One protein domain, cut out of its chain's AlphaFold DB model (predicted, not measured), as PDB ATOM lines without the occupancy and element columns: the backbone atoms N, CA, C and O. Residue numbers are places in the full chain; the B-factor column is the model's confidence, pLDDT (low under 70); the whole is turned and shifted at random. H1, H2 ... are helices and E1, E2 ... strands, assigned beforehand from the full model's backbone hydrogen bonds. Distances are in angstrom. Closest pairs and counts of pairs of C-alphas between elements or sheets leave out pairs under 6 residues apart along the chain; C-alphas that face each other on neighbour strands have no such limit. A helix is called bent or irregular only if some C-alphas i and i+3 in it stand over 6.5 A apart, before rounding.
ATOM      1  N   VAL A  38     -50.513 -45.146  24.050       89.25
ATOM      2  CA  VAL A  38     -49.907 -45.419  22.754       89.25
ATOM      3  C   VAL A  38     -48.678 -46.298  22.896       89.25
ATOM      4  O   VAL A  38     -47.913 -46.169  23.851       89.25
ATOM      5  N   GLU A  39     -48.487 -47.162  21.907       90.69
ATOM      6  CA  GLU A  39     -47.290 -47.973  21.704       90.69
ATOM      7  C   GLU A  39     -46.807 -47.853  20.259       90.69
ATOM      8  O   GLU A  39     -47.552 -47.457  19.363       90.69
ATOM      9  N   ALA A  40     -45.546 -48.186  20.006       82.56
ATOM     10  CA  ALA A  40     -45.028 -48.278  18.650       82.56
ATOM     11  C   ALA A  40     -45.633 -49.474  17.908       82.56
ATOM     12  O   ALA A  40     -45.552 -50.604  18.381       82.56
ATOM     13  N   PHE A  41     -46.154 -49.231  16.702       70.81
ATOM     14  CA  PHE A  41     -46.639 -50.299  15.821       70.81
ATOM     15  C   PHE A  41     -45.505 -51.243  15.372       70.81
ATOM     16  O   PHE A  41     -45.698 -52.449  15.290       70.81
ATOM     17  N   ASP A  42     -44.308 -50.693  15.137       68.94
ATOM     18  CA  ASP A  42     -43.069 -51.446  14.921       68.94
ATOM     19  C   ASP A  42     -41.917 -50.768  15.696       68.94
ATOM     20  O   ASP A  42     -41.397 -49.728  15.268       68.94
ATOM     21  N   PRO A  43     -41.500 -51.316  16.854       62.97
ATOM     22  CA  PRO A  43     -40.431 -50.748  17.675       62.97
ATOM     23  C   PRO A  43     -39.016 -51.001  17.118       62.97
ATOM     24  O   PRO A  43     -38.035 -50.593  17.747       62.97
ATOM     25  N   THR A  44     -38.896 -51.714  15.991       61.19
ATOM     26  CA  THR A  44     -37.624 -52.042  15.329       61.19
ATOM     27  C   THR A  44     -37.385 -51.220  14.063       61.19
ATOM     28  O   THR A  44     -36.233 -50.933  13.745       61.19
ATOM     29  N   GLY A  45     -38.448 -50.763  13.395       64.06
ATOM     30  CA  GLY A  45     -38.370 -49.975  12.160       64.06
ATOM     31  C   GLY A  45     -37.852 -48.538  12.326       64.06
ATOM     32  O   GLY A  45     -37.439 -47.915  11.349       64.06
ATOM     33  N   SER A  46     -37.835 -47.994  13.549       78.06
ATOM     34  CA  SER A  46     -37.251 -46.681  13.850       78.06
ATOM     35  C   SER A  46     -36.580 -46.678  15.220       78.06
ATOM     36  O   SER A  46     -37.159 -47.115  16.210       78.06
ATOM     37  N   ALA A  47     -35.381 -46.099  15.326       87.69
ATOM     38  CA  ALA A  47     -34.727 -45.936  16.625       87.69
ATOM     39  C   ALA A  47     -35.598 -45.138  17.608       87.69
ATOM     40  O   ALA A  47     -35.516 -45.360  18.809       87.69
ATOM     41  N   LEU A  48     -36.455 -44.234  17.118       90.12
ATOM     42  CA  LEU A  48     -37.370 -43.452  17.956       90.12
ATOM     43  C   LEU A  48     -38.599 -44.239  18.403       90.12
ATOM     44  O   LEU A  48     -39.122 -43.970  19.480       90.12
ATOM     45  N   SER A  49     -39.063 -45.215  17.614       90.25
ATOM     46  CA  SER A  49     -40.222 -46.025  18.000       90.25
ATOM     47  C   SER A  49     -39.911 -46.917  19.207       90.25
ATOM     48  O   SER A  49     -40.806 -47.250  19.980       90.25
ATOM     49  N   ALA A  50     -38.629 -47.193  19.472       90.00
ATOM     50  CA  ALA A  50     -38.188 -47.861  20.691       90.00
ATOM     51  C   ALA A  50     -38.552 -47.113  21.994       90.00
ATOM     52  O   ALA A  50     -38.669 -47.769  23.028       90.00
ATOM     53  N   ALA A  51     -38.800 -45.796  21.946       92.00
ATOM     54  CA  ALA A  51     -39.285 -45.024  23.096       92.00
ATOM     55  C   ALA A  51     -40.703 -45.433  23.542       92.00
ATOM     56  O   ALA A  51     -41.096 -45.168  24.673       92.00
ATOM     57  N   PHE A  52     -41.465 -46.106  22.671       93.12
ATOM     58  CA  PHE A  52     -42.868 -46.474  22.881       93.12
ATOM     59  C   PHE A  52     -43.067 -47.997  22.921       93.12
ATOM     60  O   PHE A  52     -44.074 -48.515  22.450       93.12
ATOM     61  N   ARG A  53     -42.098 -48.744  23.469       89.44
ATOM     62  CA  ARG A  53     -42.173 -50.216  23.633       89.44
ATOM     63  C   ARG A  53     -43.165 -50.688  24.703       89.44
ATOM     64  O   ARG A  53     -43.303 -51.889  24.908       89.44
ATOM     65  N   LYS A  54     -43.760 -49.759  25.448       89.81
ATOM     66  CA  LYS A  54     -44.706 -50.001  26.540       89.81
ATOM     67  C   LYS A  54     -45.830 -48.966  26.465       89.81
ATOM     68  O   LYS A  54     -45.577 -47.885  25.914       89.81
ATOM     69  N   PRO A  55     -47.004 -49.229  27.073       91.94
ATOM     70  CA  PRO A  55     -48.124 -48.308  27.010       91.94
ATOM     71  C   PRO A  55     -47.710 -46.959  27.584       91.94
ATOM     72  O   PRO A  55     -47.385 -46.841  28.766       91.94
ATOM     73  N   THR A  56     -47.693 -45.942  26.731       93.19
ATOM     74  CA  THR A  56     -47.259 -44.593  27.086       93.19
ATOM     75  C   THR A  56     -48.456 -43.657  26.984       93.19
ATOM     76  O   THR A  56     -49.098 -43.630  25.937       93.19
ATOM     77  N   PRO A  57     -48.797 -42.877  28.022       92.81
ATOM     78  CA  PRO A  57     -49.836 -41.858  27.899       92.81
ATOM     79  C   PRO A  57     -49.505 -40.864  26.781       92.81
ATOM     80  O   PRO A  57     -48.369 -40.400  26.702       92.81
ATOM     81  N   GLU A  58     -50.485 -40.478  25.952       90.75
ATOM     82  CA  GLU A  58     -50.262 -39.490  24.877       90.75
ATOM     83  C   GLU A  58     -49.572 -38.213  25.390       90.75
ATOM     84  O   GLU A  58     -48.659 -37.686  24.752       90.75
ATOM     85  N   GLY A  59     -49.987 -37.727  26.567       89.19
ATOM     86  CA  GLY A  59     -49.421 -36.536  27.207       89.19
ATOM     87  C   GLY A  59     -47.974 -36.701  27.687       89.19
ATOM     88  O   GLY A  59     -47.297 -35.708  27.930       89.19
ATOM     89  N   ALA A  60     -47.479 -37.936  27.785       92.94
ATOM     90  CA  ALA A  60     -46.115 -38.256  28.199       92.94
ATOM     91  C   ALA A  60     -45.159 -38.488  27.014       92.94
ATOM     92  O   ALA A  60     -43.970 -38.715  27.234       92.94
ATOM     93  N   ALA A  61     -45.630 -38.402  25.763       91.44
ATOM     94  CA  ALA A  61     -44.825 -38.732  24.583       91.44
ATOM     95  C   ALA A  61     -43.525 -37.911  24.473       91.44
ATOM     96  O   ALA A  61     -42.478 -38.451  24.116       91.44
ATOM     97  N   GLN A  62     -43.564 -36.620  24.819       93.31
ATOM     98  CA  GLN A  62     -42.366 -35.777  24.818       93.31
ATOM     99  C   GLN A  62     -41.355 -36.199  25.885       93.31
ATOM    100  O   GLN A  62     -40.158 -36.223  25.603       93.31
ATOM    101  N   ALA A  63     -41.819 -36.547  27.086       94.31
ATOM    102  CA  ALA A  63     -40.947 -37.010  28.160       94.31
ATOM    103  C   ALA A  63     -40.295 -38.353  27.792       94.31
ATOM    104  O   ALA A  63     -39.075 -38.468  27.869       94.31
ATOM    105  N   ALA A  64     -41.082 -39.308  27.282       94.56
ATOM    106  CA  ALA A  64     -40.592 -40.614  26.840       94.56
ATOM    107  C   ALA A  64     -39.515 -40.494  25.747       94.56
ATOM    108  O   ALA A  64     -38.463 -41.127  25.825       94.56
ATOM    109  N   LEU A  65     -39.732 -39.630  24.747       94.81
ATOM    110  CA  LEU A  65     -38.724 -39.363  23.722       94.81
ATOM    111  C   LEU A  65     -37.485 -38.672  24.299       94.81
ATOM    112  O   LEU A  65     -36.372 -39.049  23.947       94.81
ATOM    113  N   SER A  66     -37.661 -37.686  25.179       94.62
ATOM    114  CA  SER A  66     -36.543 -36.943  25.779       94.62
ATOM    115  C   SER A  66     -35.629 -37.852  26.596       94.62
ATOM    116  O   SER A  66     -34.412 -37.718  26.520       94.62
ATOM    117  N   GLU A  67     -36.200 -38.802  27.333       94.38
ATOM    118  CA  GLU A  67     -35.442 -39.826  28.048       94.38
ATOM    119  C   GLU A  67     -34.707 -40.745  27.063       94.38
ATOM    120  O   GLU A  67     -33.483 -40.886  27.121       94.38
ATOM    121  N   HIS A  68     -35.433 -41.305  26.093       94.69
ATOM    122  CA  HIS A  68     -34.890 -42.271  25.140       94.69
ATOM    123  C   HIS A  68     -33.718 -41.726  24.316       94.69
ATOM    124  O   HIS A  68     -32.718 -42.426  24.132       94.69
ATOM    125  N   VAL A  69     -33.790 -40.471  23.853       94.50
ATOM    126  CA  VAL A  69     -32.744 -39.890  22.985       94.50
ATOM    127  C   VAL A  69     -31.413 -39.650  23.696       94.50
ATOM    128  O   VAL A  69     -30.394 -39.436  23.039       94.50
ATOM    129  N   THR A  70     -31.409 -39.697  25.030       93.25
ATOM    130  CA  THR A  70     -30.186 -39.602  25.838       93.25
ATOM    131  C   THR A  70     -29.530 -40.958  26.091       93.25
ATOM    132  O   THR A  70     -28.396 -41.007  26.565       93.25
ATOM    133  N   SER A  71     -30.206 -42.061  25.752       92.69
ATOM    134  CA  SER A  71     -29.660 -43.406  25.922       92.69
ATOM    135  C   SER A  71     -28.490 -43.666  24.969       92.69
ATOM    136  O   SER A  71     -28.510 -43.269  23.803       92.69
ATOM    137  N   ALA A  72     -27.483 -44.407  25.442       91.69
ATOM    138  CA  ALA A  72     -26.345 -44.807  24.612       91.69
ATOM    139  C   ALA A  72     -26.798 -45.569  23.352       91.69
ATOM    140  O   ALA A  72     -26.326 -45.289  22.254       91.69
ATOM    141  N   ALA A  73     -27.785 -46.462  23.494       89.94
ATOM    142  CA  ALA A  73     -28.344 -47.224  22.380       89.94
ATOM    143  C   ALA A  73     -28.920 -46.325  21.271       89.94
ATOM    144  O   ALA A  73     -28.699 -46.588  20.090       89.94
ATOM    145  N   PHE A  74     -29.624 -45.246  21.632       92.50
ATOM    146  CA  PHE A  74     -30.133 -44.298  20.645       92.50
ATOM    147  C   PHE A  74     -29.013 -43.464  20.012       92.50
ATOM    148  O   PHE A  74     -29.029 -43.233  18.804       92.50
ATOM    149  N   LEU A  75     -28.033 -43.018  20.803       91.94
ATOM    150  CA  LEU A  75     -26.943 -42.169  20.311       91.94
ATOM    151  C   LEU A  75     -26.103 -42.855  19.224       91.94
ATOM    152  O   LEU A  75     -25.749 -42.194  18.243       91.94
ATOM    153  N   GLU A  76     -25.871 -44.164  19.346       91.56
ATOM    154  CA  GLU A  76     -25.225 -44.990  18.315       91.56
ATOM    155  C   GLU A  76     -26.049 -45.045  17.016       91.56
ATOM    156  O   GLU A  76     -25.516 -45.016  15.905       91.56
ATOM    157  N   GLN A  77     -27.379 -45.064  17.132       91.94
ATOM    158  CA  GLN A  77     -28.299 -45.145  15.994       91.94
ATOM    159  C   GLN A  77     -28.666 -43.779  15.403       91.94
ATOM    160  O   GLN A  77     -29.240 -43.706  14.309       91.94
ATOM    161  N   TYR A  78     -28.343 -42.678  16.082       91.56
ATOM    162  CA  TYR A  78     -28.762 -41.337  15.683       91.56
ATOM    163  C   TYR A  78     -28.332 -40.948  14.253       91.56
ATOM    164  O   TYR A  78     -29.182 -40.458  13.504       91.56
ATOM    165  N   PRO A  79     -27.091 -41.217  13.785       91.25
ATOM    166  CA  PRO A  79     -26.708 -40.919  12.402       91.25
ATOM    167  C   PRO A  79     -27.528 -41.690  11.357       91.25
ATOM    168  O   PRO A  79     -27.840 -41.160  10.293       91.25
ATOM    169  N   ALA A  80     -27.892 -42.946  11.634       91.19
ATOM    170  CA  ALA A  80     -28.775 -43.725  10.761       91.19
ATOM    171  C   ALA A  80     -30.212 -43.182  10.797       91.19
ATOM    172  O   ALA A  80     -30.835 -43.012   9.753       91.19
ATOM    173  N   THR A  81     -30.693 -42.813  11.985       91.06
ATOM    174  CA  THR A  81     -32.031 -42.245  12.206       91.06
ATOM    175  C   THR A  81     -32.222 -40.920  11.465       91.06
ATOM    176  O   THR A  81     -33.264 -40.701  10.852       91.06
ATOM    177  N   ARG A  82     -31.204 -40.044  11.450       92.56
ATOM    178  CA  ARG A  82     -31.213 -38.805  10.652       92.56
ATOM    179  C   ARG A  82     -31.248 -39.077   9.152       92.56
ATOM    180  O   ARG A  82     -32.022 -38.439   8.445       92.56
ATOM    181  N   ARG A  83     -30.437 -40.028   8.674       90.75
ATOM    182  CA  ARG A  83     -30.407 -40.416   7.254       90.75
ATOM    183  C   ARG A  83     -31.749 -40.977   6.792       90.75
ATOM    184  O   ARG A  83     -32.223 -40.575   5.740       90.75
ATOM    185  N   ALA A  84     -32.390 -41.827   7.595       90.00
ATOM    186  CA  ALA A  84     -33.723 -42.357   7.298       90.00
ATOM    187  C   ALA A  84     -34.795 -41.253   7.209       90.00
ATOM    188  O   ALA A  84     -35.750 -41.377   6.449       90.00
ATOM    189  N   ALA A  85     -34.616 -40.153   7.947       90.25
ATOM    190  CA  ALA A  85     -35.460 -38.962   7.869       90.25
ATOM    191  C   ALA A  85     -35.043 -37.971   6.759       90.25
ATOM    192  O   ALA A  85     -35.619 -36.892   6.668       90.25
ATOM    193  N   ASN A  86     -34.057 -38.317   5.918       92.88
ATOM    194  CA  ASN A  86     -33.480 -37.451   4.881       92.88
ATOM    195  C   ASN A  86     -32.970 -36.098   5.411       92.88
ATOM    196  O   ASN A  86     -33.018 -35.081   4.720       92.88
ATOM    197  N   CYS A  87     -32.471 -36.074   6.645       92.19
ATOM    198  CA  CYS A  87     -31.906 -34.873   7.241       92.19
ATOM    199  C   CYS A  87     -30.417 -34.721   6.930       92.19
ATOM    200  O   CYS A  87     -29.676 -35.701   6.828       92.19
ATOM    201  N   GLY A  88     -29.960 -33.467   6.872       89.62
ATOM    202  CA  GLY A  88     -28.539 -33.137   6.786       89.62
ATOM    203  C   GLY A  88     -27.738 -33.598   8.018       89.62
ATOM    204  O   GLY A  88     -28.310 -34.035   9.022       89.62
ATOM    205  N   PRO A  89     -26.399 -33.482   7.988       84.94
ATOM    206  CA  PRO A  89     -25.533 -33.941   9.077       84.94
ATOM    207  C   PRO A  89     -25.703 -33.141  10.379       84.94
ATOM    208  O   PRO A  89     -25.434 -33.666  11.458       84.94
ATOM    209  N   THR A  90     -26.173 -31.895  10.294       87.75
ATOM    210  CA  THR A  90     -26.304 -30.964  11.422       87.75
ATOM    211  C   THR A  90     -27.662 -30.259  11.417       87.75
ATOM    212  O   THR A  90     -28.394 -30.305  10.426       87.75
ATOM    213  N   GLY A  91     -28.006 -29.635  12.545       91.00
ATOM    214  CA  GLY A  91     -29.229 -28.857  12.721       91.00
ATOM    215  C   GLY A  91     -30.475 -29.693  13.037       91.00
ATOM    216  O   GLY A  91     -30.427 -30.935  13.024       91.00
ATOM    217  N   PRO A  92     -31.607 -29.019  13.298       93.94
ATOM    218  CA  PRO A  92     -32.852 -29.670  13.669       93.94
ATOM    219  C   PRO A  92     -33.350 -30.599  12.557       93.94
ATOM    220  O   PRO A  92     -33.293 -30.274  11.373       93.94
ATOM    221  N   CYS A  93     -33.839 -31.769  12.950       94.75
ATOM    222  CA  CYS A  93     -34.357 -32.802  12.063       94.75
ATOM    223  C   CYS A  93     -35.723 -33.269  12.557       94.75
ATOM    224  O   CYS A  93     -35.876 -33.620  13.727       94.75
ATOM    225  N   ALA A  94     -36.715 -33.269  11.669       94.81
ATOM    226  CA  ALA A  94     -38.060 -33.731  11.974       94.81
ATOM    227  C   ALA A  94     -38.185 -35.233  11.694       94.81
ATOM    228  O   ALA A  94     -37.914 -35.698  10.589       94.81
ATOM    229  N   HIS A  95     -38.644 -35.985  12.687       92.69
ATOM    230  CA  HIS A  95     -38.831 -37.425  12.604       92.69
ATOM    231  C   HIS A  95     -40.283 -37.788  12.870       92.69
ATOM    232  O   HIS A  95     -40.871 -37.346  13.855       92.69
ATOM    233  N   ARG A  96     -40.852 -38.637  12.018       90.56
ATOM    234  CA  ARG A  96     -42.221 -39.124  12.185       90.56
ATOM    235  C   ARG A  96     -42.225 -40.485  12.857       90.56
ATOM    236  O   ARG A  96     -41.451 -41.364  12.483       90.56
ATOM    237  N   VAL A  97     -43.125 -40.661  13.817       91.00
ATOM    238  CA  VAL A  97     -43.341 -41.935  14.507       91.00
ATOM    239  C   VAL A  97     -44.822 -42.275  14.433       91.00
ATOM    240  O   VAL A  97     -45.669 -41.484  14.852       91.00
ATOM    241  N   ALA A  98     -45.127 -43.441  13.868       89.81
ATOM    242  CA  ALA A  98     -46.466 -44.011  13.876       89.81
ATOM    243  C   ALA A  98     -46.664 -44.828  15.157       89.81
ATOM    244  O   ALA A  98     -45.807 -45.631  15.533       89.81
ATOM    245  N   LEU A  99     -47.794 -44.607  15.814       92.19
ATOM    246  CA  LEU A  99     -48.142 -45.206  17.091       92.19
ATOM    247  C   LEU A  99     -49.509 -45.873  16.980       92.19
ATOM    248  O   LEU A  99     -50.404 -45.344  16.327       92.19
ATOM    249  N   VAL A 100     -49.681 -47.012  17.635       92.25
ATOM    250  CA  VAL A 100     -50.966 -47.687  17.787       92.25
ATOM    251  C   VAL A 100     -51.555 -47.345  19.147       92.25
ATOM    252  O   VAL A 100     -50.841 -47.257  20.147       92.25
ATOM    253  N   TYR A 101     -52.864 -47.122  19.186       91.75
ATOM    254  CA  TYR A 101     -53.580 -46.921  20.436       91.75
ATOM    255  C   TYR A 101     -53.800 -48.249  21.138       91.75
ATOM    256  O   TYR A 101     -54.328 -49.179  20.531       91.75
ATOM    257  N   VAL A 102     -53.424 -48.318  22.413       92.38
ATOM    258  CA  VAL A 102     -53.483 -49.543  23.213       92.38
ATOM    259  C   VAL A 102     -54.244 -49.350  24.525       92.38
ATOM    260  O   VAL A 102     -54.457 -48.227  24.983       92.38
ATOM    261  N   ASP A 103     -54.681 -50.454  25.124       89.06
ATOM    262  CA  ASP A 103     -55.186 -50.493  26.494       89.06
ATOM    263  C   ASP A 103     -54.033 -50.542  27.522       89.06
ATOM    264  O   ASP A 103     -52.850 -50.561  27.180       89.06
ATOM    265  N   GLY A 104     -54.369 -50.588  28.816       85.44
ATOM    266  CA  GLY A 104     -53.374 -50.692  29.895       85.44
ATOM    267  C   GLY A 104     -52.556 -51.991  29.902       85.44
ATOM    268  O   GLY A 104     -51.653 -52.134  30.723       85.44
ATOM    269  N   ARG A 105     -52.868 -52.949  29.019       86.31
ATOM    270  CA  ARG A 105     -52.157 -54.219  28.833       86.31
ATOM    271  C   ARG A 105     -51.351 -54.248  27.528       86.31
ATOM    272  O   ARG A 105     -50.799 -55.299  27.214       86.31
ATOM    273  N   GLY A 106     -51.296 -53.143  26.776       85.12
ATOM    274  CA  GLY A 106     -50.594 -53.059  25.489       85.12
ATOM    275  C   GLY A 106     -51.359 -53.686  24.320       85.12
ATOM    276  O   GLY A 106     -50.783 -53.966  23.273       85.12
ATOM    277  N   ARG A 107     -52.664 -53.954  24.468       87.12
ATOM    278  CA  ARG A 107     -53.477 -54.514  23.376       87.12
ATOM    279  C   ARG A 107     -54.074 -53.397  22.526       87.12
ATOM    280  O   ARG A 107     -54.616 -52.462  23.114       87.12
ATOM    281  N   PRO A 108     -54.040 -53.487  21.181       88.00
ATOM    282  CA  PRO A 108     -54.656 -52.489  20.313       88.00
ATOM    283  C   PRO A 108     -56.129 -52.243  20.649       88.00
ATOM    284  O   PRO A 108     -56.878 -53.179  20.931       88.00
ATOM    285  N   VAL A 109     -56.547 -50.979  20.597       85.50
ATOM    286  CA  VAL A 109     -57.934 -50.567  20.846       85.50
ATOM    287  C   VAL A 109     -58.676 -50.392  19.521       85.50
ATOM    288  O   VAL A 109     -58.231 -49.649  18.641       85.50
ATOM    289  N   GLY A 110     -59.855 -51.014  19.432       80.38
ATOM    290  CA  GLY A 110     -60.758 -50.927  18.282       80.38
ATOM    291  C   GLY A 110     -60.428 -51.910  17.158       80.38
ATOM    292  O   GLY A 110     -59.321 -52.439  17.075       80.38
ATOM    293  N   GLU A 111     -61.409 -52.139  16.284       81.69
ATOM    294  CA  GLU A 111     -61.262 -52.983  15.098       81.69
ATOM    295  C   GLU A 111     -61.917 -52.284  13.888       81.69
ATOM    296  O   GLU A 111     -63.137 -52.111  13.868       81.69
ATOM    297  N   PRO A 112     -61.129 -51.806  12.904       83.50
ATOM    298  CA  PRO A 112     -59.674 -51.936  12.798       83.50
ATOM    299  C   PRO A 112     -58.916 -51.049  13.816       83.50
ATOM    300  O   PRO A 112     -59.471 -50.053  14.291       83.50
ATOM    301  N   PRO A 113     -57.653 -51.385  14.154       84.75
ATOM    302  CA  PRO A 113     -56.900 -50.678  15.184       84.75
ATOM    303  C   PRO A 113     -56.719 -49.202  14.836       84.75
ATOM    304  O   PRO A 113     -56.442 -48.832  13.688       84.75
ATOM    305  N   SER A 114     -56.869 -48.355  15.854       88.56
ATOM    306  CA  SER A 114     -56.648 -46.921  15.713       88.56
ATOM    307  C   SER A 114     -55.158 -46.596  15.818       88.56
ATOM    308  O   SER A 114     -54.476 -47.068  16.729       88.56
ATOM    309  N   CYS A 115     -54.666 -45.724  14.938       89.12
ATOM    310  CA  CYS A 115     -53.297 -45.227  14.944       89.12
ATOM    311  C   CYS A 115     -53.231 -43.705  15.119       89.12
ATOM    312  O   CYS A 115     -54.102 -42.949  14.678       89.12
ATOM    313  N   GLY A 116     -52.164 -43.260  15.773       90.62
ATOM    314  CA  GLY A 116     -51.747 -41.873  15.887       90.62
ATOM    315  C   GLY A 116     -50.389 -41.674  15.221       90.62
ATOM    316  O   GLY A 116     -49.649 -42.624  14.966       90.62
ATOM    317  N   ARG A 117     -50.048 -40.424  14.928       91.44
ATOM    318  CA  ARG A 117     -48.727 -40.074  14.406       91.44
ATOM    319  C   ARG A 117     -48.230 -38.816  15.082       91.44
ATOM    320  O   ARG A 117     -48.976 -37.844  15.208       91.44
ATOM    321  N   ILE A 118     -46.967 -38.850  15.480       93.12
ATOM    322  CA  ILE A 118     -46.256 -37.690  16.004       93.12
ATOM    323  C   ILE A 118     -45.110 -37.306  15.075       93.12
ATOM    324  O   ILE A 118     -44.460 -38.175  14.489       93.12
ATOM    325  N   THR A 119     -44.835 -36.009  15.005       94.62
ATOM    326  CA  THR A 119     -43.583 -35.455  14.497       94.62
ATOM    327  C   THR A 119     -42.758 -34.958  15.683       94.62
ATOM    328  O   THR A 119     -43.193 -34.084  16.433       94.62
ATOM    329  N   ALA A 120     -41.561 -35.514  15.856       94.88
ATOM    330  CA  ALA A 120     -40.585 -35.100  16.854       94.88
ATOM    331  C   ALA A 120     -39.407 -34.397  16.174       94.88
ATOM    332  O   ALA A 120     -38.772 -34.964  15.286       94.88
ATOM    333  N   THR A 121     -39.092 -33.178  16.605       95.50
ATOM    334  CA  THR A 121     -37.914 -32.448  16.128       95.50
ATOM    335  C   THR A 121     -36.753 -32.697  17.073       95.50
ATOM    336  O   THR A 121     -36.842 -32.384  18.259       95.50
ATOM    337  N   LEU A 122     -35.668 -33.257  16.549       94.56
ATOM    338  CA  LEU A 122     -34.453 -33.545  17.295       94.56
ATOM    339  C   LEU A 122     -33.305 -32.682  16.790       94.56
ATOM    340  O   LEU A 122     -33.176 -32.452  15.589       94.56
ATOM    341  N   ASP A 123     -32.434 -32.263  17.698       93.44
ATOM    342  CA  ASP A 123     -31.191 -31.592  17.335       93.44
ATOM    343  C   ASP A 123     -30.024 -32.101  18.184       93.44
ATOM    344  O   ASP A 123     -30.201 -32.494  19.340       93.44
ATOM    345  N   ARG A 124     -28.824 -32.109  17.598       90.88
ATOM    346  CA  ARG A 124     -27.589 -32.427  18.313       90.88
ATOM    347  C   ARG A 124     -26.879 -31.124  18.647       90.88
ATOM    348  O   ARG A 124     -26.343 -30.459  17.765       90.88
ATOM    349  N   ALA A 125     -26.839 -30.796  19.934       84.00
ATOM    350  CA  ALA A 125     -26.097 -29.650  20.432       84.00
ATOM    351  C   ALA A 125     -24.592 -29.806  20.158       84.00
ATOM    352  O   ALA A 125     -24.080 -30.921  20.036       84.00
ATOM    353  N   ALA A 126     -23.859 -28.689  20.169       80.06
ATOM    354  CA  ALA A 126     -22.399 -28.683  20.031       80.06
ATOM    355  C   ALA A 126     -21.688 -29.562  21.079       80.06
ATOM    356  O   ALA A 126     -20.613 -30.089  20.823       80.06
ATOM    357  N   SER A 127     -22.323 -29.799  22.235       82.12
ATOM    358  CA  SER A 127     -21.837 -30.724  23.265       82.12
ATOM    359  C   SER A 127     -21.970 -32.213  22.891       82.12
ATOM    360  O   SER A 127     -21.810 -33.066  23.757       82.12
ATOM    361  N   GLY A 128     -22.400 -32.543  21.669       82.62
ATOM    362  CA  GLY A 128     -22.645 -33.912  21.199       82.62
ATOM    363  C   GLY A 128     -23.952 -34.547  21.691       82.62
ATOM    364  O   GLY A 128     -24.320 -35.625  21.224       82.62
ATOM    365  N   ARG A 129     -24.688 -33.878  22.587       88.25
ATOM    366  CA  ARG A 129     -25.950 -34.381  23.149       88.25
ATOM    367  C   ARG A 129     -27.099 -34.172  22.173       88.25
ATOM    368  O   ARG A 129     -27.231 -33.089  21.606       88.25
ATOM    369  N   VAL A 130     -27.930 -35.196  22.008       92.62
ATOM    370  CA  VAL A 130     -29.175 -35.107  21.238       92.62
ATOM    371  C   VAL A 130     -30.311 -34.725  22.179       92.62
ATOM    372  O   VAL A 130     -30.423 -35.284  23.267       92.62
ATOM    373  N   ALA A 131     -31.137 -33.769  21.766       93.19
ATOM    374  CA  ALA A 131     -32.291 -33.309  22.525       93.19
ATOM    375  C   ALA A 131     -33.541 -33.266  21.642       93.19
ATOM    376  O   ALA A 131     -33.461 -33.009  20.438       93.19
ATOM    377  N   VAL A 132     -34.698 -33.491  22.264       94.25
ATOM    378  CA  VAL A 132     -36.007 -33.267  21.648       94.25
ATOM    379  C   VAL A 132     -36.358 -31.792  21.815       94.25
ATOM    380  O   VAL A 132     -36.497 -31.312  22.934       94.25
ATOM    381  N   GLN A 133     -36.500 -31.075  20.704       93.12
ATOM    382  CA  GLN A 133     -36.893 -29.664  20.689       93.12
ATOM    383  C   GLN A 133     -38.410 -29.506  20.812       93.12
ATOM    384  O   GLN A 133     -38.908 -28.635  21.518       93.12
ATOM    385  N   SER A 134     -39.158 -30.362  20.116       92.12
ATOM    386  CA  SER A 134     -40.618 -30.322  20.107       92.12
ATOM    387  C   SER A 134     -41.199 -31.675  19.727       92.12
ATOM    388  O   SER A 134     -40.614 -32.394  18.914       92.12
ATOM    389  N   VAL A 135     -42.391 -31.977  20.239       94.06
ATOM    390  CA  VAL A 135     -43.224 -33.092  19.777       94.06
ATOM    391  C   VAL A 135     -44.606 -32.557  19.438       94.06
ATOM    392  O   VAL A 135     -45.264 -31.946  20.277       94.06
ATOM    393  N   ALA A 136     -45.048 -32.795  18.209       94.12
ATOM    394  CA  ALA A 136     -46.370 -32.426  17.729       94.12
ATOM    395  C   ALA A 136     -47.138 -33.676  17.296       94.12
ATOM    396  O   ALA A 136     -46.567 -34.593  16.710       94.12
ATOM    397  N   TRP A 137     -48.439 -33.708  17.572       91.38
ATOM    398  CA  TRP A 137     -49.333 -34.734  17.044       91.38
ATOM    399  C   TRP A 137     -49.803 -34.319  15.654       91.38
ATOM    400  O   TRP A 137     -50.509 -33.322  15.530       91.38
ATOM    401  N   ASP A 138     -49.452 -35.098  14.632       90.31
ATOM    402  CA  ASP A 138     -49.927 -34.877  13.263       90.31
ATOM    403  C   ASP A 138     -51.369 -35.376  13.099       90.31
ATOM    404  O   ASP A 138     -52.176 -34.784  12.389       90.31
ATOM    405  N   SER A 139     -51.687 -36.501  13.744       87.31
ATOM    406  CA  SER A 139     -53.011 -37.124  13.723       87.31
ATOM    407  C   SER A 139     -53.237 -37.910  15.009       87.31
ATOM    408  O   SER A 139     -52.360 -38.664  15.434       87.31
ATOM    409  N   ARG A 140     -54.427 -37.774  15.603       86.75
ATOM    410  CA  ARG A 140     -54.820 -38.461  16.851       86.75
ATOM    411  C   ARG A 140     -55.898 -39.525  16.638       86.75
ATOM    412  O   ARG A 140     -56.759 -39.744  17.490       86.75
TER     413      ARG A 140
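This is residues 38 to 140 of the 146 residues of an uncharacterized protein of Rhodospirillales bacterium (UniProt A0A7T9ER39). A strongly twisted sheet, curled like part of a barrel, is built of three long strands, E2, E3 and E4, with the short E1 beside E2 at one edge. H2 packs on the sheet, mostly along E4, little H1 sits between E1 and the end of H2, and H3 crosses the sheet near the start of E2; the loops at the two ends of the long strands make the length. The printed part has 103 residues, with three named helices and four named strands in the order E1 H1 H2 H3 E2 E3 E4, and its class is mixed, helices and strands. The sheet's order is E1, E2, E3, E4, antiparallel throughout. The whole is compact, with a radius of gyration of the C-alphas of 13.5 A, and only just elongated, spanning 44 by 22 by 22 A.

In the sheet, E2 is residues 93 to 102, 27.8 A long, E3 is residues 115 to 124, 28.9 A, and E4 is residues 130 to 139, 25.1 A, ending at C-alpha 139 (-53.011, -37.124, 13.723). E1, residues 38 to 40, begins at C-alpha 38 (-49.907, -45.419, 22.754) and measures 7.0 A. H1 is residues 49 to 52, 5.6 A. H2, residues 58 to 68, measures 15.6 A and is irregular, with C-alphas 59 and 62 lying 7.5 A apart. H3, residues 72 to 84, measures 19.0 A from C-alpha 72 (-26.345, -44.807, 24.612) and is irregular, with C-alphas 76 and 79 lying 7.3 A apart.

E2, E3 and E4 form a meander, each strand the antiparallel neighbour of the one before, and both E2 and E3 and E3 and E4 are hairpins. N 95 and O 120 are 2.8 A apart, and N 121 and O 134 are 2.9 A apart, within hydrogen-bond range. E1 is antiparallel to E2, with N 39 and O 100 2.9 A apart. E4 bends by 56 degrees at residue 133. H2 is on the sheet at a height of 5.7 A; its closest C-alpha pair with E4 is Ser 66 and Val 132, 5.6 A. H3 is on the opposite face at a height of 8.5 A, only just over E3, with 3 of its C-alphas falling on that strand, and runs across the strands at 75 degrees to E3 on the local plane. H1 is at the sheet's level and touches H2, the closest C-alphas being Ala 51 and His 68, 5.6 A. H1 and H3 are apart. O i to N i+4 pairs are within range in 5 of 7 for H2 and 6 of 9 for H3; H1 is too short for such a pair.

The two C-alphas farthest apart, those of Glu 111 and Ala 126, are 46.1 A apart. The link from E2 to E3, residues 103 to 114, is long. The printed part has no cut. Mean pLDDT of the printed part is 89.2, and residues 42 to 45 are under 70.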